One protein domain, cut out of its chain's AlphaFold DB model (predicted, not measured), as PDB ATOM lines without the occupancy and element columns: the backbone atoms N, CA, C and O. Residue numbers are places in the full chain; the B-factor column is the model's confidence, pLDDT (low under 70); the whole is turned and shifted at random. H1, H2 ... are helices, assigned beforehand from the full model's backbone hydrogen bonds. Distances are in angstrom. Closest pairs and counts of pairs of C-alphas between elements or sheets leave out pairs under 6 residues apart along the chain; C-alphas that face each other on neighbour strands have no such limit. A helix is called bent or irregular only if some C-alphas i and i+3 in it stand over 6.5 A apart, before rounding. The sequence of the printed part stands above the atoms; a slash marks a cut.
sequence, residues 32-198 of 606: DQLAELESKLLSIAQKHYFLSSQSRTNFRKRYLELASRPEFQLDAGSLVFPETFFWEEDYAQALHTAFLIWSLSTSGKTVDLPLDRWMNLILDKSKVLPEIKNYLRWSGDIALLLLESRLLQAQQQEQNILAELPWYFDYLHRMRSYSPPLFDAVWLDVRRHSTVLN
ATOM      1  N   ASP A  32       6.418  41.502   4.073       45.03
ATOM      2  CA  ASP A  32       5.879  42.840   4.372       45.03
ATOM      3  C   ASP A  32       5.608  43.023   5.875       45.03
ATOM      4  O   ASP A  32       5.873  44.084   6.448       45.03
ATOM      5  N   GLN A  33       5.131  41.970   6.549       48.22
ATOM      6  CA  GLN A  33       4.933  41.973   8.006       48.22
ATOM      7  C   GLN A  33       6.266  41.940   8.766       48.22
ATOM      8  O   GLN A  33       6.399  42.558   9.827       48.22
ATOM      9  N   LEU A  34       7.253  41.235   8.212       48.72
ATOM     10  CA  LEU A  34       8.646  41.225   8.649       48.72
ATOM     11  C   LEU A  34       9.271  42.615   8.538       48.72
ATOM     12  O   LEU A  34       9.746  43.137   9.544       48.72
ATOM     13  N   ALA A  35       9.175  43.249   7.370       53.25
ATOM     14  CA  ALA A  35       9.702  44.584   7.116       53.25
ATOM     15  C   ALA A  35       9.031  45.649   8.002       53.25
ATOM     16  O   ALA A  35       9.695  46.554   8.515       53.25
ATOM     17  N   GLU A  36       7.720  45.542   8.250       52.59
ATOM     18  CA  GLU A  36       7.014  46.442   9.168       52.59
ATOM     19  C   GLU A  36       7.458  46.235  10.626       52.59
ATOM     20  O   GLU A  36       7.607  47.203  11.380       52.59
ATOM     21  N   LEU A  37       7.692  44.988  11.046       51.81
ATOM     22  CA  LEU A  37       8.182  44.678  12.387       51.81
ATOM     23  C   LEU A  37       9.644  45.106  12.571       51.81
ATOM     24  O   LEU A  37       9.962  45.678  13.612       51.81
ATOM     25  N   GLU A  38      10.510  44.888  11.581       52.53
ATOM     26  CA  GLU A  38      11.895  45.371  11.550       52.53
ATOM     27  C   GLU A  38      11.939  46.895  11.606       52.53
ATOM     28  O   GLU A  38      12.614  47.453  12.465       52.53
ATOM     29  N   SER A  39      11.128  47.578  10.795       56.88
ATOM     30  CA  SER A  39      10.984  49.036  10.819       56.88
ATOM     31  C   SER A  39      10.486  49.545  12.177       56.88
ATOM     32  O   SER A  39      11.031  50.503  12.732       56.88
ATOM     33  N   LYS A  40       9.508  48.868  12.795       55.59
ATOM     34  CA  LYS A  40       9.038  49.194  14.152       55.59
ATOM     35  C   LYS A  40      10.098  48.919  15.211       55.59
ATOM     36  O   LYS A  40      10.216  49.717  16.134       55.59
ATOM     37  N   LEU A  41      10.855  47.829  15.112       53.38
ATOM     38  CA  LEU A  41      11.921  47.479  16.050       53.38
ATOM     39  C   LEU A  41      13.120  48.413  15.914       53.38
ATOM     40  O   LEU A  41      13.645  48.824  16.941       53.38
ATOM     41  N   LEU A  42      13.490  48.806  14.697       54.78
ATOM     42  CA  LEU A  42      14.503  49.815  14.404       54.78
ATOM     43  C   LEU A  42      14.055  51.190  14.913       54.78
ATOM     44  O   LEU A  42      14.813  51.851  15.610       54.78
ATOM     45  N   SER A  43      12.795  51.575  14.683       53.03
ATOM     46  CA  SER A  43      12.197  52.809  15.215       53.03
ATOM     47  C   SER A  43      12.121  52.807  16.746       53.03
ATOM     48  O   SER A  43      12.391  53.818  17.388       53.03
ATOM     49  N   ILE A  44      11.777  51.672  17.359       51.50
ATOM     50  CA  ILE A  44      11.751  51.475  18.815       51.50
ATOM     51  C   ILE A  44      13.165  51.494  19.380       51.50
ATOM     52  O   ILE A  44      13.373  52.077  20.437       51.50
ATOM     53  N   ALA A  45      14.126  50.886  18.692       48.31
ATOM     54  CA  ALA A  45      15.521  50.950  19.065       48.31
ATOM     55  C   ALA A  45      15.951  52.425  19.033       48.31
ATOM     56  O   ALA A  45      16.209  52.983  20.096       48.31
ATOM     57  N   GLN A  46      15.848  53.100  17.881       53.31
ATOM     58  CA  GLN A  46      16.112  54.537  17.678       53.31
ATOM     59  C   GLN A  46      15.444  55.435  18.734       53.31
ATOM     60  O   GLN A  46      16.082  56.339  19.264       53.31
ATOM     61  N   LYS A  47      14.186  55.165  19.110       48.78
ATOM     62  CA  LYS A  47      13.433  55.962  20.101       48.78
ATOM     63  C   LYS A  47      13.718  55.620  21.562       48.78
ATOM     64  O   LYS A  47      13.471  56.457  22.428       48.78
ATOM     65  N   HIS A  48      14.176  54.410  21.866       47.44
ATOM     66  CA  HIS A  48      14.354  53.933  23.239       47.44
ATOM     67  C   HIS A  48      15.814  53.596  23.586       47.44
ATOM     68  O   HIS A  48      16.047  53.044  24.657       47.44
ATOM     69  N   TYR A  49      16.796  53.970  22.754       47.06
ATOM     70  CA  TYR A  49      18.202  53.520  22.798       47.06
ATOM     71  C   TYR A  49      18.976  53.714  24.117       47.06
ATOM     72  O   TYR A  49      20.037  53.122  24.320       47.06
ATOM     73  N   PHE A  50      18.432  54.457  25.078       53.69
ATOM     74  CA  PHE A  50      19.023  54.679  26.400       53.69
ATOM     75  C   PHE A  50      18.370  53.776  27.459       53.69
ATOM     76  O   PHE A  50      17.818  54.227  28.462       53.69
ATOM     77  N   LEU A  51      18.378  52.468  27.207       49.75
ATOM     78  CA  LEU A  51      17.662  51.469  28.006       49.75
ATOM     79  C   LEU A  51      18.279  51.305  29.410       49.75
ATOM     80  O   LEU A  51      19.495  51.294  29.568       49.75
ATOM     81  N   SER A  52      17.469  51.109  30.450       51.62
ATOM     82  CA  SER A  52      17.933  50.548  31.731       51.62
ATOM     83  C   SER A  52      18.284  49.053  31.572       51.62
ATOM     84  O   SER A  52      18.013  48.452  30.530       51.62
ATOM     85  N   SER A  53      18.883  48.412  32.583       52.75
ATOM     86  CA  SER A  53      19.133  46.953  32.574       52.75
ATOM     87  C   SER A  53      17.855  46.142  32.302       52.75
ATOM     88  O   SER A  53      17.863  45.238  31.470       52.75
ATOM     89  N   GLN A  54      16.733  46.535  32.915       54.09
ATOM     90  CA  GLN A  54      15.401  45.949  32.704       54.09
ATOM     91  C   GLN A  54      14.978  45.977  31.228       54.09
ATOM     92  O   GLN A  54      14.416  45.025  30.687       54.09
ATOM     93  N   SER A  55      15.264  47.094  30.569       60.75
ATOM     94  CA  SER A  55      14.895  47.318  29.186       60.75
ATOM     95  C   SER A  55      15.753  46.493  28.214       60.75
ATOM     96  O   SER A  55      15.212  45.996  27.229       60.75
ATOM     97  N   ARG A  56      17.033  46.229  28.521       61.38
ATOM     98  CA  ARG A  56      17.877  45.296  27.742       61.38
ATOM     99  C   ARG A  56      17.315  43.870  27.740       61.38
ATOM    100  O   ARG A  56      17.212  43.255  26.681       61.38
ATOM    101  N   THR A  57      16.875  43.369  28.895       64.81
ATOM    102  CA  THR A  57      16.252  42.038  29.013       64.81
ATOM    103  C   THR A  57      14.978  41.928  28.174       64.81
ATOM    104  O   THR A  57      14.776  40.940  27.468       64.81
ATOM    105  N   ASN A  58      14.137  42.966  28.197       66.12
ATOM    106  CA  ASN A  58      12.908  43.004  27.404       66.12
ATOM    107  C   ASN A  58      13.184  43.046  25.894       66.12
ATOM    108  O   ASN A  58      12.465  42.404  25.130       66.12
ATOM    109  N   PHE A  59      14.221  43.768  25.460       67.62
ATOM    110  CA  PHE A  59      14.643  43.780  24.059       67.62
ATOM    111  C   PHE A  59      15.161  42.408  23.621       67.62
ATOM    112  O   PHE A  59      14.636  41.866  22.651       67.62
ATOM    113  N   ARG A  60      16.080  41.785  24.375       72.56
ATOM    114  CA  ARG A  60      16.560  40.415  24.092       72.56
ATOM    115  C   ARG A  60      15.406  39.429  23.910       72.56
ATOM    116  O   ARG A  60      15.385  38.684  22.936       72.56
ATOM    117  N   LYS A  61      14.417  39.474  24.808       74.00
ATOM    118  CA  LYS A  61      13.226  38.617  24.736       74.00
ATOM    119  C   LYS A  61      12.449  38.810  23.428       74.00
ATOM    120  O   LYS A  61      12.108  37.825  22.790       74.00
ATOM    121  N   ARG A  62      12.221  40.056  23.001       73.81
ATOM    122  CA  ARG A  62      11.489  40.357  21.757       73.81
ATOM    123  C   ARG A  62      12.218  39.873  20.500       73.81
ATOM    124  O   ARG A  62      11.577  39.306  19.623       73.81
ATOM    125  N   TYR A  63      13.538  40.059  20.415       75.75
ATOM    126  CA  TYR A  63      14.317  39.565  19.268       75.75
ATOM    127  C   TYR A  63      14.402  38.033  19.238       75.75
ATOM    128  O   TYR A  63      14.374  37.452  18.157       75.75
ATOM    129  N   LEU A  64      14.447  37.367  20.398       77.00
ATOM    130  CA  LEU A  64      14.352  35.903  20.488       77.00
ATOM    131  C   LEU A  64      12.969  35.381  20.077       77.00
ATOM    132  O   LEU A  64      12.871  34.421  19.317       77.00
ATOM    133  N   GLU A  65      11.890  36.024  20.528       77.75
ATOM    134  CA  GLU A  65      10.518  35.691  20.106       77.75
ATOM    135  C   GLU A  65      10.334  35.839  18.592       77.75
ATOM    136  O   GLU A  65       9.582  35.082  17.983       77.75
ATOM    137  N   LEU A  66      11.026  36.797  17.975       74.56
ATOM    138  CA  LEU A  66      11.027  36.976  16.529       74.56
ATOM    139  C   LEU A  66      11.841  35.884  15.819       74.56
ATOM    140  O   LEU A  66      11.318  35.202  14.941       74.56
ATOM    141  N   ALA A  67      13.092  35.674  16.235       74.56
ATOM    142  CA  ALA A  67      14.002  34.717  15.606       74.56
ATOM    143  C   ALA A  67      13.550  33.254  15.745       74.56
ATOM    144  O   ALA A  67      13.816  32.448  14.853       74.56
ATOM    145  N   SER A  68      12.827  32.916  16.815       73.19
ATOM    146  CA  SER A  68      12.271  31.574  17.046       73.19
ATOM    147  C   SER A  68      11.103  31.212  16.124       73.19
ATOM    148  O   SER A  68      10.699  30.049  16.074       73.19
ATOM    149  N   ARG A  69      10.560  32.168  15.357       74.06
ATOM    150  CA  ARG A  69       9.516  31.881  14.366       74.06
ATOM    151  C   ARG A  69      10.108  31.078  13.200       74.06
ATOM    152  O   ARG A  69      11.125  31.502  12.648       74.06
ATOM    153  N   PRO A  70       9.486  29.963  12.772       66.69
ATOM    154  CA  PRO A  70      10.003  29.136  11.675       66.69
ATOM    155  C   PRO A  70      10.184  29.913  10.366       66.69
ATOM    156  O   PRO A  70      11.147  29.691   9.644       66.69
ATOM    157  N   GLU A  71       9.284  30.860  10.109       69.44
ATOM    158  CA  GLU A  71       9.212  31.647   8.872       69.44
ATOM    159  C   GLU A  71      10.195  32.822   8.834       69.44
ATOM    160  O   GLU A  71      10.423  33.405   7.783       69.44
ATOM    161  N   PHE A  72      10.799  33.173   9.975       65.12
ATOM    162  CA  PHE A  72      11.770  34.259  10.043       65.12
ATOM    163  C   PHE A  72      13.096  33.799   9.426       65.12
ATOM    164  O   PHE A  72      13.916  33.171  10.100       65.12
ATOM    165  N   GLN A  73      13.296  34.071   8.143       61.22
ATOM    166  CA  GLN A  73      14.579  33.913   7.465       61.22
ATOM    167  C   GLN A  73      15.118  35.291   7.124       61.22
ATOM    168  O   GLN A  73      14.358  36.190   6.777       61.22
ATOM    169  N   LEU A  74      16.427  35.453   7.267       63.00
ATOM    170  CA  LEU A  74      17.080  36.715   6.994       63.00
ATOM    171  C   LEU A  74      18.088  36.517   5.874       63.00
ATOM    172  O   LEU A  74      18.956  35.649   5.977       63.00
ATOM    173  N   ASP A  75      17.959  37.314   4.818       60.06
ATOM    174  CA  ASP A  75      18.954  37.358   3.757       60.06
ATOM    175  C   ASP A  75      20.160  38.175   4.244       60.06
ATOM    176  O   ASP A  75      20.008  39.267   4.791       60.06
ATOM    177  N   ALA A  76      21.378  37.665   4.062       52.97
ATOM    178  CA  ALA A  76      22.593  38.356   4.498       52.97
ATOM    179  C   ALA A  76      22.729  39.749   3.851       52.97
ATOM    180  O   ALA A  76      23.330  40.651   4.434       52.97
ATOM    181  N   GLY A  77      22.124  39.937   2.670       54.38
ATOM    182  CA  GLY A  77      22.081  41.211   1.951       54.38
ATOM    183  C   GLY A  77      21.139  42.272   2.533       54.38
ATOM    184  O   GLY A  77      21.271  43.437   2.158       54.38
ATOM    185  N   SER A  78      20.211  41.922   3.434       61.47
ATOM    186  CA  SER A  78      19.280  42.889   4.042       61.47
ATOM    187  C   SER A  78      19.811  43.522   5.333       61.47
ATOM    188  O   SER A  78      19.290  44.543   5.785       61.47
ATOM    189  N   LEU A  79      20.882  42.967   5.912       67.31
ATOM    190  CA  LEU A  79      21.506  43.499   7.119       67.31
ATOM    191  C   LEU A  79      22.451  44.648   6.803       67.31
ATOM    192  O   LEU A  79      23.510  44.470   6.204       67.31
ATOM    193  N   VAL A  80      22.115  45.830   7.312       75.62
ATOM    194  CA  VAL A  80      22.985  47.001   7.215       75.62
ATOM    195  C   VAL A  80      23.663  47.235   8.560       75.62
ATOM    196  O   VAL A  80      23.030  47.647   9.534       75.62
ATOM    197  N   PHE A  81      24.968  46.979   8.613       83.19
ATOM    198  CA  PHE A  81      25.837  47.409   9.709       83.19
ATOM    199  C   PHE A  81      26.519  48.724   9.307       83.19
ATOM    200  O   PHE A  81      26.939  48.840   8.152       83.19
ATOM    201  N   PRO A  82      26.628  49.717  10.204       86.44
ATOM    202  CA  PRO A  82      27.235  50.999   9.862       86.44
ATOM    203  C   PRO A  82      28.720  50.848   9.501       86.44
ATOM    204  O   PRO A  82      29.404  49.935   9.967       86.44
ATOM    205  N   GLU A  83      29.233  51.764   8.679       87.31
ATOM    206  CA  GLU A  83      30.653  51.795   8.299       87.31
ATOM    207  C   GLU A  83      31.514  52.666   9.224       87.31
ATOM    208  O   GLU A  83      32.741  52.555   9.195       87.31
ATOM    209  N   THR A  84      30.879  53.511  10.038       88.50
ATOM    210  CA  THR A  84      31.494  54.418  11.016       88.50
ATOM    211  C   THR A  84      30.635  54.505  12.272       88.50
ATOM    212  O   THR A  84      29.468  54.142  12.251       88.50
ATOM    213  N   PHE A  85      31.210  55.016  13.354       85.50
ATOM    214  CA  PHE A  85      30.579  55.243  14.647       85.50
ATOM    215  C   PHE A  85      30.826  56.688  15.101       85.50
ATOM    216  O   PHE A  85      31.516  56.947  16.097       85.50
ATOM    217  N   PHE A  86      30.307  57.635  14.320       85.94
ATOM    218  CA  PHE A  86      30.464  59.077  14.533       85.94
ATOM    219  C   PHE A  86      29.204  59.732  15.106       85.94
ATOM    220  O   PHE A  86      29.287  60.835  15.646       85.94
ATOM    221  N   TRP A  87      28.065  59.040  15.044       83.50
ATOM    222  CA  TRP A  87      26.769  59.533  15.507       83.50
ATOM    223  C   TRP A  87      26.056  58.493  16.374       83.50
ATOM    224  O   TRP A  87      26.341  57.299  16.284       83.50
ATOM    225  N   GLU A  88      25.119  58.920  17.226       78.94
ATOM    226  CA  GLU A  88      24.350  57.997  18.081       78.94
ATOM    227  C   GLU A  88      23.500  57.024  17.240       78.94
ATOM    228  O   GLU A  88      23.321  55.864  17.614       78.94
ATOM    229  N   GLU A  89      23.042  57.468  16.068       81.44
ATOM    230  CA  GLU A  89      22.313  56.674  15.080       81.44
ATOM    231  C   GLU A  89      23.135  55.498  14.537       81.44
ATOM    232  O   GLU A  89      22.576  54.432  14.274       81.44
ATOM    233  N   ASP A  90      24.458  55.651  14.433       83.44
ATOM    234  CA  ASP A  90      25.346  54.573  13.994       83.44
ATOM    235  C   ASP A  90      25.351  53.440  15.032       83.44
ATOM    236  O   ASP A  90      25.129  52.270  14.712       83.44
ATOM    237  N   TYR A  91      25.511  53.778  16.317       80.56
ATOM    238  CA  TYR A  91      25.418  52.799  17.409       80.56
ATOM    239  C   TYR A  91      24.033  52.172  17.478       80.56
ATOM    240  O   TYR A  91      23.904  50.975  17.736       80.56
ATOM    241  N   ALA A  92      23.000  52.973  17.223       76.12
ATOM    242  CA  ALA A  92      21.631  52.513  17.173       76.12
ATOM    243  C   ALA A  92      21.404  51.476  16.062       76.12
ATOM    244  O   ALA A  92      20.717  50.469  16.238       76.12
ATOM    245  N   GLN A  93      21.997  51.683  14.900       81.94
ATOM    246  CA  GLN A  93      21.905  50.725  13.815       81.94
ATOM    247  C   GLN A  93      22.722  49.460  14.113       81.94
ATOM    248  O   GLN A  93      22.206  48.349  13.997       81.94
ATOM    249  N   ALA A  94      23.961  49.610  14.587       86.12
ATOM    250  CA  ALA A  94      24.819  48.480  14.936       86.12
ATOM    251  C   ALA A  94      24.234  47.598  16.046       86.12
ATOM    252  O   ALA A  94      24.300  46.376  15.948       86.12
ATOM    253  N   LEU A  95      23.644  48.191  17.089       82.31
ATOM    254  CA  LEU A  95      23.006  47.444  18.177       82.31
ATOM    255  C   LEU A  95      21.795  46.649  17.683       82.31
ATOM    256  O   LEU A  95      21.632  45.499  18.082       82.31
ATOM    257  N   HIS A  96      20.972  47.230  16.804       80.31
ATOM    258  CA  HIS A  96      19.837  46.532  16.196       80.31
ATOM    259  C   HIS A  96      20.317  45.296  15.431       80.31
ATOM    260  O   HIS A  96      19.863  44.182  15.702       80.31
ATOM    261  N   THR A  97      21.299  45.491  14.550       83.75
ATOM    262  CA  THR A  97      21.901  44.419  13.758       83.75
ATOM    263  C   THR A  97      22.524  43.352  14.663       83.75
ATOM    264  O   THR A  97      22.236  42.169  14.506       83.75
ATOM    265  N   ALA A  98      23.283  43.744  15.690       86.62
ATOM    266  CA  ALA A  98      23.898  42.810  16.631       86.62
ATOM    267  C   ALA A  98      22.866  41.991  17.433       86.62
ATOM    268  O   ALA A  98      23.055  40.789  17.617       86.62
ATOM    269  N   PHE A  99      21.755  42.595  17.877       82.44
ATOM    270  CA  PHE A  99      20.681  41.871  18.573       82.44
ATOM    271  C   PHE A  99      20.006  40.828  17.690       82.44
ATOM    272  O   PHE A  99      19.686  39.739  18.166       82.44
ATOM    273  N   LEU A 100      19.779  41.173  16.427       81.06
ATOM    274  CA  LEU A 100      19.107  40.313  15.469       81.06
ATOM    275  C   LEU A 100      19.980  39.110  15.082       81.06
ATOM    276  O   LEU A 100      19.502  37.979  15.035       81.06
ATOM    277  N   ILE A 101      21.282  39.326  14.905       84.44
ATOM    278  CA  ILE A 101      22.245  38.246  14.649       84.44
ATOM    279  C   ILE A 101      22.356  37.325  15.860       84.44
ATOM    280  O   ILE A 101      22.332  36.101  15.718       84.44
ATOM    281  N   TRP A 102      22.441  37.902  17.056       86.44
ATOM    282  CA  TRP A 102      22.509  37.139  18.295       86.44
ATOM    283  C   TRP A 102      21.264  36.283  18.512       86.44
ATOM    284  O   TRP A 102      21.379  35.121  18.903       86.44
ATOM    285  N   SER A 103      20.067  36.807  18.232       82.44
ATOM    286  CA  SER A 103      18.831  36.042  18.404       82.44
ATOM    287  C   SER A 103      18.672  34.935  17.359       82.44
ATOM    288  O   SER A 103      18.226  33.839  17.709       82.44
ATOM    289  N   LEU A 104      19.079  35.185  16.109       81.56
ATOM    290  CA  LEU A 104      19.152  34.174  15.050       81.56
ATOM    291  C   LEU A 104      20.118  33.051  15.425       81.56
ATOM    292  O   LEU A 104      19.725  31.883  15.441       81.56
ATOM    293  N   SER A 105      21.330  33.425  15.839       83.25
ATOM    294  CA  SER A 105      22.349  32.486  16.305       83.25
ATOM    295  C   SER A 105      21.839  31.714  17.520       83.25
ATOM    296  O   SER A 105      21.939  30.504  17.563       83.25
ATOM    297  N   THR A 106      21.173  32.343  18.486       82.12
ATOM    298  CA  THR A 106      20.608  31.618  19.642       82.12
ATOM    299  C   THR A 106      19.520  30.615  19.235       82.12
ATOM    300  O   THR A 106      19.353  29.582  19.879       82.12
ATOM    301  N   SER A 107      18.795  30.893  18.149       80.56
ATOM    302  CA  SER A 107      17.711  30.045  17.636       80.56
ATOM    303  C   SER A 107      18.192  28.929  16.699       80.56
ATOM    304  O   SER A 107      17.360  28.261  16.087       80.56
ATOM    305  N   GLY A 108      19.506  28.720  16.556       75.44
ATOM    306  CA  GLY A 108      20.054  27.668  15.693       75.44
ATOM    307  C   GLY A 108      20.124  28.027  14.208       75.44
ATOM    308  O   GLY A 108      20.345  27.143  13.386       75.44
ATOM    309  N   LYS A 109      19.888  29.294  13.841       78.25
ATOM    310  CA  LYS A 109      19.898  29.740  12.445       78.25
ATOM    311  C   LYS A 109      21.278  30.283  12.090       78.25
ATOM    312  O   LYS A 109      21.746  31.248  12.690       78.25
ATOM    313  N   THR A 110      21.908  29.681  11.087       67.19
ATOM    314  CA  THR A 110      23.189  30.141  10.545       67.19
ATOM    315  C   THR A 110      22.982  31.330   9.616       67.19
ATOM    316  O   THR A 110      22.181  31.247   8.686       67.19
ATOM    317  N   VAL A 111      23.730  32.410   9.843       67.81
ATOM    318  CA  VAL A 111      23.752  33.588   8.967       67.81
ATOM    319  C   VAL A 111      25.204  33.852   8.587       67.81
ATOM    320  O   VAL A 111      26.028  34.093   9.471       67.81
ATOM    321  N   ASP A 112      25.518  33.764   7.295       71.06
ATOM    322  CA  ASP A 112      26.861  34.024   6.769       71.06
ATOM    323  C   ASP A 112      27.103  35.538   6.721       71.06
ATOM    324  O   ASP A 112      26.610  36.235   5.834       71.06
ATOM    325  N   LEU A 113      27.771  36.065   7.749       75.62
ATOM    326  CA  LEU A 113      27.965  37.498   7.952       75.62
ATOM    327  C   LEU A 113      29.425  37.810   8.270       75.62
ATOM    328  O   LEU A 113      30.095  37.029   8.948       75.62
ATOM    329  N   PRO A 114      29.926  38.995   7.877       83.12
ATOM    330  CA  PRO A 114      31.306  39.393   8.121       83.12
ATOM    331  C   PRO A 114      31.508  39.877   9.571       83.12
ATOM    332  O   PRO A 114      31.942  41.009   9.797       83.12
ATOM    333  N   LEU A 115      31.207  39.025  10.564       85.38
ATOM    334  CA  LEU A 115      31.268  39.359  11.995       85.38
ATOM    335  C   LEU A 115      32.638  39.923  12.396       85.38
ATOM    336  O   LEU A 115      32.704  40.897  13.143       85.38
ATOM    337  N   ASP A 116      33.724  39.385  11.838       83.44
ATOM    338  CA  ASP A 116      35.090  39.859  12.108       83.44
ATOM    339  C   ASP A 116      35.315  41.294  11.665       83.44
ATOM    340  O   ASP A 116      35.939  42.082  12.378       83.44
ATOM    341  N   ARG A 117      34.776  41.663  10.501       86.44
ATOM    342  CA  ARG A 117      34.856  43.035  10.001       86.44
ATOM    343  C   ARG A 117      34.121  43.986  10.942       86.44
ATOM    344  O   ARG A 117      34.641  45.057  11.240       86.44
ATOM    345  N   TRP A 118      32.937  43.599  11.412       89.81
ATOM    346  CA  TRP A 118      32.109  44.427  12.291       89.81
ATOM    347  C   TRP A 118      32.685  44.566  13.697       89.81
ATOM    348  O   TRP A 118      32.702  45.664  14.241       89.81
ATOM    349  N   MET A 119      33.228  43.489  14.262       88.75
ATOM    350  CA  MET A 119      33.924  43.538  15.549       88.75
ATOM    351  C   MET A 119      35.192  44.396  15.470       88.75
ATOM    352  O   MET A 119      35.420  45.243  16.332       88.75
ATOM    353  N   ASN A 120      35.982  44.258  14.400       87.69
ATOM    354  CA  ASN A 120      37.175  45.083  14.193       87.69
ATOM    355  C   ASN A 120      36.849  46.572  13.998       87.69
ATOM    356  O   ASN A 120      37.667  47.411  14.368       87.69
ATOM    357  N   LEU A 121      35.666  46.910  13.471       88.75
ATOM    358  CA  LEU A 121      35.240  48.300  13.304       88.75
ATOM    359  C   LEU A 121      35.159  49.047  14.644       88.75
ATOM    360  O   LEU A 121      35.539  50.210  14.715       88.75
ATOM    361  N   ILE A 122      34.730  48.370  15.715       86.25
ATOM    362  CA  ILE A 122      34.611  48.942  17.070       86.25
ATOM    363  C   ILE A 122      35.986  49.349  17.637       86.25
ATOM    364  O   ILE A 122      36.074  50.192  18.533       86.25
ATOM    365  N   LEU A 123      37.062  48.762  17.103       87.00
ATOM    366  CA  LEU A 123      38.449  48.992  17.509       87.00
ATOM    367  C   LEU A 123      39.232  49.878  16.519       87.00
ATOM    368  O   LEU A 123      40.440  50.061  16.682       87.00
ATOM    369  N   ASP A 124      38.582  50.422  15.487       87.94
ATOM    370  CA  ASP A 124      39.224  51.278  14.487       87.94
ATOM    371  C   ASP A 124      39.128  52.759  14.890       87.94
ATOM    372  O   ASP A 124      38.090  53.404  14.740       87.94
ATOM    373  N   LYS A 125      40.252  53.328  15.354       80.50
ATOM    374  CA  LYS A 125      40.346  54.738  15.787       80.50
ATOM    375  C   LYS A 125      39.965  55.739  14.696       80.50
ATOM    376  O   LYS A 125      39.621  56.868  15.018       80.50
ATOM    377  N   SER A 126      40.068  55.362  13.421       84.69
ATOM    378  CA  SER A 126      39.719  56.246  12.304       84.69
ATOM    379  C   SER A 126      38.222  56.264  11.996       84.69
ATOM    380  O   SER A 126      37.763  57.136  11.263       84.69
ATOM    381  N   LYS A 127      37.460  55.318  12.556       86.69
ATOM    382  CA  LYS A 127      36.035  55.109  12.271       86.69
ATOM    383  C   LYS A 127      35.153  55.169  13.508       86.69
ATOM    384  O   LYS A 127      33.946  55.006  13.390       86.69
ATOM    385  N   VAL A 128      35.733  55.412  14.675       84.62
ATOM    386  CA  VAL A 128      35.039  55.507  15.959       84.62
ATOM    387  C   VAL A 128      35.367  56.852  16.583       84.62
ATOM    388  O   VAL A 128      36.536  57.224  16.630       84.62
ATOM    389  N   LEU A 129      34.349  57.559  17.077       82.50
ATOM    390  CA  LEU A 129      34.504  58.806  17.827       82.50
ATOM    391  C   LEU A 129      34.242  58.544  19.328       82.50
ATOM    392  O   LEU A 129      33.080  58.486  19.744       82.50
ATOM    393  N   PRO A 130      35.284  58.334  20.161       72.62
ATOM    394  CA  PRO A 130      35.120  57.959  21.568       72.62
ATOM    395  C   PRO A 130      34.492  59.052  22.444       72.62
ATOM    396  O   PRO A 130      34.041  58.762  23.551       72.62
ATOM    397  N   GLU A 131      34.464  60.301  21.971       78.50
ATOM    398  CA  GLU A 131      33.886  61.456  22.665       78.50
ATOM    399  C   GLU A 131      32.353  61.395  22.774       78.50
ATOM    400  O   GLU A 131      31.750  62.155  23.537       78.50
ATOM    401  N   ILE A 132      31.707  60.485  22.039       77.38
ATOM    402  CA  ILE A 132      30.258  60.294  22.088       77.38
ATOM    403  C   ILE A 132      29.833  59.810  23.477       77.38
ATOM    404  O   ILE A 132      30.371  58.858  24.056       77.38
ATOM    405  N   LYS A 133      28.804  60.460  24.024       68.00
ATOM    406  CA  LYS A 133      28.241  60.113  25.327       68.00
ATOM    407  C   LYS A 133      27.740  58.666  25.301       68.00
ATOM    408  O   LYS A 133      26.924  58.305  24.468       68.00
ATOM    409  N   ASN A 134      28.179  57.853  26.263       72.12
ATOM    410  CA  ASN A 134      27.905  56.408  26.354       72.12
ATOM    411  C   ASN A 134      28.644  55.510  25.345       72.12
ATOM    412  O   ASN A 134      28.348  54.316  25.313       72.12
ATOM    413  N   TYR A 135      29.642  56.025  24.615       80.50
ATOM    414  CA  TYR A 135      30.506  55.247  23.716       80.50
ATOM    415  C   TYR A 135      30.907  53.873  24.284       80.50
ATOM    416  O   TYR A 135      30.650  52.838  23.667       80.50
ATOM    417  N   LEU A 136      31.488  53.861  25.492       77.56
ATOM    418  CA  LEU A 136      31.968  52.644  26.160       77.56
ATOM    419  C   LEU A 136      30.860  51.612  26.355       77.56
ATOM    420  O   LEU A 136      31.074  50.413  26.214       77.56
ATOM    421  N   ARG A 137      29.662  52.092  26.680       76.88
ATOM    422  CA  ARG A 137      28.520  51.239  26.966       76.88
ATOM    423  C   ARG A 137      27.964  50.616  25.689       76.88
ATOM    424  O   ARG A 137      27.738  49.413  25.662       76.88
ATOM    425  N   TRP A 138      27.747  51.415  24.648       80.31
ATOM    426  CA  TRP A 138      27.168  50.927  23.395       80.31
ATOM    427  C   TRP A 138      28.122  50.030  22.632       80.31
ATOM    428  O   TRP A 138      27.735  48.944  22.222       80.31
ATOM    429  N   SER A 139      29.381  50.442  22.522       85.25
ATOM    430  CA  SER A 139      30.430  49.614  21.931       85.25
ATOM    431  C   SER A 139      30.585  48.296  22.681       85.25
ATOM    432  O   SER A 139      30.773  47.261  22.052       85.25
ATOM    433  N   GLY A 140      30.453  48.324  24.013       82.06
ATOM    434  CA  GLY A 140      30.491  47.124  24.841       82.06
ATOM    435  C   GLY A 140      29.327  46.175  24.555       82.06
ATOM    436  O   GLY A 140      29.550  44.994  24.297       82.06
ATOM    437  N   ASP A 141      28.095  46.696  24.523       80.62
ATOM    438  CA  ASP A 141      26.891  45.911  24.213       80.62
ATOM    439  C   ASP A 141      26.953  45.314  22.782       80.62
ATOM    440  O   ASP A 141      26.621  44.141  22.596       80.62
ATOM    441  N   ILE A 142      27.418  46.076  21.777       87.12
ATOM    442  CA  ILE A 142      27.595  45.587  20.391       87.12
ATOM    443  C   ILE A 142      28.652  44.481  20.351       87.12
ATOM    444  O   ILE A 142      28.392  43.401  19.819       87.12
ATOM    445  N   ALA A 143      29.834  44.741  20.917       86.88
ATOM    446  CA  ALA A 143      30.938  43.791  20.914       86.88
ATOM    447  C   ALA A 143      30.539  42.473  21.587       86.88
ATOM    448  O   ALA A 143      30.826  41.416  21.037       86.88
ATOM    449  N   LEU A 144      29.828  42.531  22.718       83.12
ATOM    450  CA  LEU A 144      29.317  41.355  23.422       83.12
ATOM    451  C   LEU A 144      28.381  40.513  22.544       83.12
ATOM    452  O   LEU A 144      28.562  39.303  22.445       83.12
ATOM    453  N   LEU A 145      27.382  41.141  21.915       84.69
ATOM    454  CA  LEU A 145      26.387  40.436  21.102       84.69
ATOM    455  C   LEU A 145      27.017  39.775  19.871       84.69
ATOM    456  O   LEU A 145      26.706  38.622  19.572       84.69
ATOM    457  N   LEU A 146      27.920  40.474  19.176       88.44
ATOM    458  CA  LEU A 146      28.619  39.926  18.007       88.44
ATOM    459  C   LEU A 146      29.542  38.763  18.392       88.44
ATOM    460  O   LEU A 146      29.573  37.739  17.712       88.44
ATOM    461  N   LEU A 147      30.240  38.897  19.516       85.19
ATOM    462  CA  LEU A 147      31.143  37.884  20.043       85.19
ATOM    463  C   LEU A 147      30.391  36.626  20.511       85.19
ATOM    464  O   LEU A 147      30.795  35.515  20.173       85.19
ATOM    465  N   GLU A 148      29.261  36.771  21.214       82.31
ATOM    466  CA  GLU A 148      28.386  35.636  21.548       82.31
ATOM    467  C   GLU A 148      27.820  34.966  20.290       82.31
ATOM    468  O   GLU A 148      27.767  33.738  20.223       82.31
ATOM    469  N   SER A 149      27.442  35.754  19.279       85.81
ATOM    470  CA  SER A 149      26.930  35.229  18.007       85.81
ATOM    471  C   SER A 149      27.963  34.360  17.296       85.81
ATOM    472  O   SER A 149      27.641  33.246  16.895       85.81
ATOM    473  N   ARG A 150      29.217  34.824  17.201       85.19
ATOM    474  CA  ARG A 150      30.311  34.052  16.596       85.19
ATOM    475  C   ARG A 150      30.507  32.708  17.300       85.19
ATOM    476  O   ARG A 150      30.621  31.678  16.646       85.19
ATOM    477  N   LEU A 151      30.501  32.706  18.632       80.25
ATOM    478  CA  LEU A 151      30.676  31.483  19.420       80.25
ATOM    479  C   LEU A 151      29.504  30.505  19.257       80.25
ATOM    480  O   LEU A 151      29.724  29.299  19.165       80.25
ATOM    481  N   LEU A 152      28.271  31.016  19.192       81.06
ATOM    482  CA  LEU A 152      27.079  30.212  18.900       81.06
ATOM    483  C   LEU A 152      27.141  29.595  17.497       81.06
ATOM    484  O   LEU A 152      26.797  28.426  17.336       81.06
ATOM    485  N   GLN A 153      27.608  30.351  16.499       80.25
ATOM    486  CA  GLN A 153      27.783  29.857  15.132       80.25
ATOM    487  C   GLN A 153      28.855  28.766  15.052       80.25
ATOM    488  O   GLN A 153      28.598  27.714  14.468       80.25
ATOM    489  N   ALA A 154      30.007  28.962  15.701       77.94
ATOM    490  CA  ALA A 154      31.050  27.939  15.784       77.94
ATOM    491  C   ALA A 154      30.516  26.649  16.435       77.94
ATOM    492  O   ALA A 154      30.694  25.556  15.900       77.94
ATOM    493  N   GLN A 155      29.765  26.772  17.537       76.81
ATOM    494  CA  GLN A 155      29.145  25.624  18.205       76.81
ATOM    495  C   GLN A 155      28.138  24.883  17.303       76.81
ATOM    496  O   GLN A 155      28.075  23.656  17.333       76.81
ATOM    497  N   GLN A 156      27.348  25.606  16.506       75.69
ATOM    498  CA  GLN A 156      26.353  25.024  15.592       75.69
ATOM    499  C   GLN A 156      26.961  24.325  14.389       75.69
ATOM    500  O   GLN A 156      26.391  23.361  13.892       75.69
ATOM    501  N   GLN A 157      28.118  24.794  13.936       73.50
ATOM    502  CA  GLN A 157      28.875  24.167  12.858       73.50
ATOM    503  C   GLN A 157      29.688  22.954  13.348       73.50
ATOM    504  O   GLN A 157      30.575  22.493  12.634       73.50
ATOM    505  N   GLU A 158      29.418  22.470  14.569       64.50
ATOM    506  CA  GLU A 158      30.183  21.429  15.270       64.50
ATOM    507  C   GLU A 158      31.688  21.734  15.343       64.50
ATOM    508  O   GLU A 158      32.517  20.845  15.553       64.50
ATOM    509  N   GLN A 159      32.067  23.005  15.196       63.91
ATOM    510  CA  GLN A 159      33.451  23.409  15.342       63.91
ATOM    511  C   GLN A 159      33.814  23.353  16.818       63.91
ATOM    512  O   GLN A 159      33.064  23.764  17.710       63.91
ATOM    513  N   ASN A 160      35.009  22.836  17.084       69.12
ATOM    514  CA  ASN A 160      35.561  22.865  18.420       69.12
ATOM    515  C   ASN A 160      35.725  24.334  18.838       69.12
ATOM    516  O   ASN A 160      36.553  25.034  18.266       69.12
ATOM    517  N   ILE A 161      34.975  24.795  19.847       71.38
ATOM    518  CA  ILE A 161      35.068  26.170  20.383       71.38
ATOM    519  C   ILE A 161      36.522  26.519  20.751       71.38
ATOM    520  O   ILE A 161      36.926  27.676  20.684       71.38
ATOM    521  N   LEU A 162      37.339  25.517  21.091       70.12
ATOM    522  CA  LEU A 162      38.763  25.694  21.371       70.12
ATOM    523  C   LEU A 162      39.568  26.171  20.149       70.12
ATOM    524  O   LEU A 162      40.558  26.870  20.322       70.12
ATOM    525  N   ALA A 163      39.135  25.859  18.925       73.12
ATOM    526  CA  ALA A 163      39.760  26.349  17.695       73.12
ATOM    527  C   ALA A 163      39.555  27.860  17.484       73.12
ATOM    528  O   ALA A 163      40.374  28.503  16.835       73.12
ATOM    529  N   GLU A 164      38.505  28.437  18.076       76.25
ATOM    530  CA  GLU A 164      38.207  29.873  18.006       76.25
ATOM    531  C   GLU A 164      38.958  30.696  19.066       76.25
ATOM    532  O   GLU A 164      39.045  31.923  18.965       76.25
ATOM    533  N   LEU A 165      39.537  30.037  20.079       73.88
ATOM    534  CA  LEU A 165      40.241  30.705  21.175       73.88
ATOM    535  C   LEU A 165      41.381  31.627  20.717       73.88
ATOM    536  O   LEU A 165      41.428  32.748  21.221       73.88
ATOM    537  N   PRO A 166      42.271  31.251  19.774       76.38
ATOM    538  CA  PRO A 166      43.356  32.133  19.336       76.38
ATOM    539  C   PRO A 166      42.859  33.465  18.768       76.38
ATOM    540  O   PRO A 166      43.395  34.521  19.103       76.38
ATOM    541  N   TRP A 167      41.807  33.427  17.946       83.75
ATOM    542  CA  TRP A 167      41.189  34.636  17.401       83.75
ATOM    543  C   TRP A 167      40.564  35.479  18.516       83.75
ATOM    544  O   TRP A 167      40.748  36.695  18.572       83.75
ATOM    545  N   TYR A 168      39.870  34.820  19.445       78.75
ATOM    546  CA  TYR A 168      39.231  35.473  20.580       78.75
ATOM    547  C   TYR A 168      40.251  36.174  21.492       78.75
ATOM    548  O   TYR A 168      40.025  37.307  21.927       78.75
ATOM    549  N   PHE A 169      41.393  35.529  21.747       76.62
ATOM    550  CA  PHE A 169      42.511  36.097  22.499       76.62
ATOM    551  C   PHE A 169      43.075  37.345  21.838       76.62
ATOM    552  O   PHE A 169      43.207  38.383  22.490       76.62
ATOM    553  N   ASP A 170      43.360  37.261  20.540       81.75
ATOM    554  CA  ASP A 170      43.860  38.390  19.768       81.75
ATOM    555  C   ASP A 170      42.867  39.566  19.780       81.75
ATOM    556  O   ASP A 170      43.254  40.711  20.030       81.75
ATOM    557  N   TYR A 171      41.571  39.295  19.604       85.19
ATOM    558  CA  TYR A 171      40.537  40.328  19.639       85.19
ATOM    559  C   TYR A 171      40.446  41.024  21.005       85.19
ATOM    560  O   TYR A 171      40.461  42.257  21.073       85.19
ATOM    561  N   LEU A 172      40.421  40.264  22.105       80.31
ATOM    562  CA  LEU A 172      40.416  40.831  23.456       80.31
ATOM    563  C   LEU A 172      41.692  41.631  23.759       80.31
ATOM    564  O   LEU A 172      41.619  42.705  24.362       80.31
ATOM    565  N   HIS A 173      42.855  41.155  23.311       79.19
ATOM    566  CA  HIS A 173      44.122  41.865  23.474       79.19
ATOM    567  C   HIS A 173      44.141  43.193  22.698       79.19
ATOM    568  O   HIS A 173      44.548  44.234  23.232       79.19
ATOM    569  N   ARG A 174      43.655  43.189  21.449       85.31
ATOM    570  CA  ARG A 174      43.499  44.404  20.635       85.31
ATOM    571  C   ARG A 174      42.504  45.374  21.262       85.31
ATOM    572  O   ARG A 174      42.810  46.563  21.353       85.31
ATOM    573  N   MET A 175      41.376  44.882  21.775       86.44
ATOM    574  CA  MET A 175      40.389  45.702  22.481       86.44
ATOM    575  C   MET A 175      40.990  46.378  23.709       86.44
ATOM    576  O   MET A 175      40.812  47.579  23.891       86.44
ATOM    577  N   ARG A 176      41.760  45.639  24.512       81.81
ATOM    578  CA  ARG A 176      42.449  46.192  25.680       81.81
ATOM    579  C   ARG A 176      43.472  47.260  25.299       81.81
ATOM    580  O   ARG A 176      43.531  48.302  25.944       81.81
ATOM    581  N   SER A 177      44.260  47.002  24.257       82.75
ATOM    582  CA  SER A 177      45.261  47.949  23.745       82.75
ATOM    583  C   SER A 177      44.614  49.226  23.199       82.75
ATOM    584  O   SER A 177      45.188  50.310  23.282       82.75
ATOM    585  N   TYR A 178      43.407  49.099  22.647       85.38
ATOM    586  CA  TYR A 178      42.620  50.206  22.126       85.38
ATOM    587  C   TYR A 178      41.934  51.016  23.246       85.38
ATOM    588  O   TYR A 178      42.078  52.238  23.287       85.38
ATOM    589  N   SER A 179      41.197  50.352  24.144       83.94
ATOM    590  CA  SER A 179      40.436  50.958  25.244       83.94
ATOM    591  C   SER A 179      40.279  49.967  26.411       83.94
ATOM    592  O   SER A 179      39.388  49.109  26.381       83.94
ATOM    593  N   PRO A 180      41.092  50.094  27.478       80.69
ATOM    594  CA  PRO A 180      40.953  49.265  28.678       80.69
ATOM    595  C   PRO A 180      39.546  49.302  29.306       80.69
ATOM    596  O   PRO A 180      39.021  48.232  29.600       80.69
ATOM    597  N   PRO A 181      38.861  50.464  29.422       79.06
ATOM    598  CA  PRO A 181      37.502  50.501  29.970       79.06
ATOM    599  C   PRO A 181      36.464  49.753  29.120       79.06
ATOM    600  O   PRO A 181      35.498  49.217  29.660       79.06
ATOM    601  N   LEU A 182      36.643  49.718  27.793       81.19
ATOM    602  CA  LEU A 182      35.771  48.953  26.897       81.19
ATOM    603  C   LEU A 182      36.001  47.451  27.075       81.19
ATOM    604  O   LEU A 182      35.037  46.697  27.193       81.19
ATOM    605  N   PHE A 183      37.271  47.041  27.143       82.44
ATOM    606  CA  PHE A 183      37.645  45.668  27.463       82.44
ATOM    607  C   PHE A 183      37.014  45.218  28.789       82.44
ATOM    608  O   PHE A 183      36.372  44.173  28.823       82.44
ATOM    609  N   ASP A 184      37.126  46.023  29.850       73.06
ATOM    610  CA  ASP A 184      36.585  45.678  31.167       73.06
ATOM    611  C   ASP A 184      35.057  45.504  31.132       73.06
ATOM    612  O   ASP A 184      34.526  44.569  31.732       73.06
ATOM    613  N   ALA A 185      34.344  46.362  30.391       73.62
ATOM    614  CA  ALA A 185      32.894  46.265  30.230       73.62
ATOM    615  C   ALA A 185      32.469  44.984  29.488       73.62
ATOM    616  O   ALA A 185      31.601  44.254  29.970       73.62
ATOM    617  N   VAL A 186      33.106  44.684  28.349       78.12
ATOM    618  CA  VAL A 186      32.812  43.479  27.552       78.12
ATOM    619  C   VAL A 186      33.164  42.219  28.336       78.12
ATOM    620  O   VAL A 186      32.363  41.288  28.411       78.12
ATOM    621  N   TRP A 187      34.341  42.196  28.961       75.69
ATOM    622  CA  TRP A 187      34.817  41.047  29.719       75.69
ATOM    623  C   TRP A 187      33.912  40.725  30.912       75.69
ATOM    624  O   TRP A 187      33.553  39.564  31.122       75.69
ATOM    625  N   LEU A 188      33.490  41.746  31.667       71.19
ATOM    626  CA  LEU A 188      32.593  41.575  32.810       71.19
ATOM    627  C   LEU A 188      31.248  40.961  32.399       71.19
ATOM    628  O   LEU A 188      30.719  40.105  33.117       71.19
ATOM    629  N   ASP A 189      30.707  41.376  31.255       70.44
ATOM    630  CA  ASP A 189      29.421  40.884  30.767       70.44
ATOM    631  C   ASP A 189      29.524  39.483  30.155       70.44
ATOM    632  O   ASP A 189      28.692  38.632  30.490       70.44
ATOM    633  N   VAL A 190      30.569  39.184  29.367       71.19
ATOM    634  CA  VAL A 190      30.853  37.812  28.898       71.19
ATOM    635  C   VAL A 190      30.914  36.864  30.093       71.19
ATOM    636  O   VAL A 190      30.205  35.856  30.140       71.19
ATOM    637  N   ARG A 191      31.696  37.239  31.112       66.25
ATOM    638  CA  ARG A 191      31.850  36.479  32.353       66.25
ATOM    639  C   ARG A 191      30.523  36.213  33.058       66.25
ATOM    640  O   ARG A 191      30.287  35.126  33.582       66.25
ATOM    641  N   ARG A 192      29.643  37.208  33.138       66.94
ATOM    642  CA  ARG A 192      28.407  37.088  33.927       66.94
ATOM    643  C   ARG A 192      27.278  36.403  33.170       66.94
ATOM    644  O   ARG A 192      26.457  35.737  33.814       66.94
ATOM    645  N   HIS A 193      27.236  36.555  31.849       68.12
ATOM    646  CA  HIS A 193      26.025  36.312  31.068       68.12
ATOM    647  C   HIS A 193      26.193  35.372  29.869       68.12
ATOM    648  O   HIS A 193      25.174  34.852  29.417       68.12
ATOM    649  N   SER A 194      27.415  35.074  29.410       70.25
ATOM    650  CA  SER A 194      27.608  34.170  28.267       70.25
ATOM    651  C   SER A 194      27.169  32.748  28.606       70.25
ATOM    652  O   SER A 194      27.713  32.115  29.509       70.25
ATOM    653  N   THR A 195      26.186  32.209  27.894       68.31
ATOM    654  CA  THR A 195      25.730  30.820  28.081       68.31
ATOM    655  C   THR A 195      26.648  29.807  27.398       68.31
ATOM    656  O   THR A 195      26.737  28.667  27.856       68.31
ATOM    657  N   VAL A 196      27.357  30.232  26.347       69.56
ATOM    658  CA  VAL A 196      28.265  29.395  25.552       69.56
ATOM    659  C   VAL A 196      29.602  29.204  26.258       69.56
ATOM    660  O   VAL A 196      30.047  28.073  26.447       69.56
ATOM    661  N   LEU A 197      30.236  30.294  26.705       67.94
ATOM    662  CA  LEU A 197      31.552  30.206  27.337       67.94
ATOM    663  C   LEU A 197      31.466  29.664  28.764       67.94
ATOM    664  O   LEU A 197      32.227  28.765  29.103       67.94
ATOM    665  N   ASN A 198      30.505  30.107  29.584       66.44
ATOM    666  CA  ASN A 198      30.466  29.752  31.014       66.44
ATOM    667  C   ASN A 198      30.357  28.242  31.313       66.44
ATOM    668  O   ASN A 198      30.652  27.823  32.436       66.44
TER     669      ASN A 198
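Overview. This is residues 32 to 198 of the 606 residues of an uncharacterized protein of Pseudomonadales bacterium (UniProt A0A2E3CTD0). Two long helices, H3 and H5, lie side by side and make the core; H1 and H2 both pack on H3 at a steep tilt, away from H5. Beyond H5, H6 folds back along it as the far wall, and H4 and H7 pack on H5 from different sides. The printed part has 167 residues, with seven named helices, H1 to H7 in that order along the chain, and no named strand, and its class is all helix. It is compact, with a radius of gyration of the C-alphas of 15.3 A, and its rounded outline spans 44 by 39 by 30 A.

Along the chain. Find C-alpha 32 at (5.879, 42.840, 4.372); there H1, residues 32 to 48, begins and runs 23.5 A. Next comes H2, residues 53 to 67, 21.5 A long. Look for C-alpha 88 at (24.350, 57.997, 18.081), where H3, residues 88 to 106, starts its 26.7 A. After it stand the short H4, residues 115 to 121, and H5, residues 135 to 156, the longest helix at 31.6 A. H6, residues 161 to 178, runs 25.3 A; it is irregular, with C-alphas 163 and 166 at 7.0 A, and has a kink of 31 degrees near residue 168. H7, residues 180 to 193, runs 19.9 A and ends at C-alpha 193, (26.025, 36.312, 31.068).

Arrangement. Start at the hub, H5, which touches H3, H4, H6 and H7. H3 and H5 run the same way at a shallow tilt of 22 degrees; their closest C-alphas, Trp 102 and Ser 149, are 4.8 A apart. H2 touches H3 at a steep tilt of 55 degrees, closest at the C-alphas of Leu 64 and Ser 103, 4.9 A. H1 touches H3 with residues 41 to 46 alone, at a steep tilt of 53 degrees, closest at the C-alphas of Gln 46 and Ala 92, 5.9 A. H1 and H2 are near each other. On H5, H4 forms a hairpin with it, and the closest C-alphas, Met 119 and Ala 143, are 6.1 A apart. H5 and H6 form a hairpin too, closest at the C-alphas of Gln 155 and Ile 161, 6.3 A. H7 touches H5 at a steep tilt of 47 degrees, with the C-alphas of Gly 140 and Val 186 closest at 5.1 A. H6 and H7 form a hairpin at a shallow tilt of 34 degrees, only just short of steep, closest at the C-alphas of Arg 176 and Phe 183, 5.2 A. H4 and H7 are apart. Every O i to N i+4 pair is within hydrogen-bond range in H1, H2, H3, H4, H5 and H7, and 11 of 14 are in H6.

Size, cuts and confidence. The two farthest C-alphas, Asp 32 and Ser 177, are 44.2 A apart. The printed part has no cut. Look for the long links at residues 68 to 87, between H2 and H3, and residues 122 to 134, between H4 and H5. The mean pLDDT of the printed part is 73.9; 51 residues are under 70, among them residues 32 to 59 and 70 to 79.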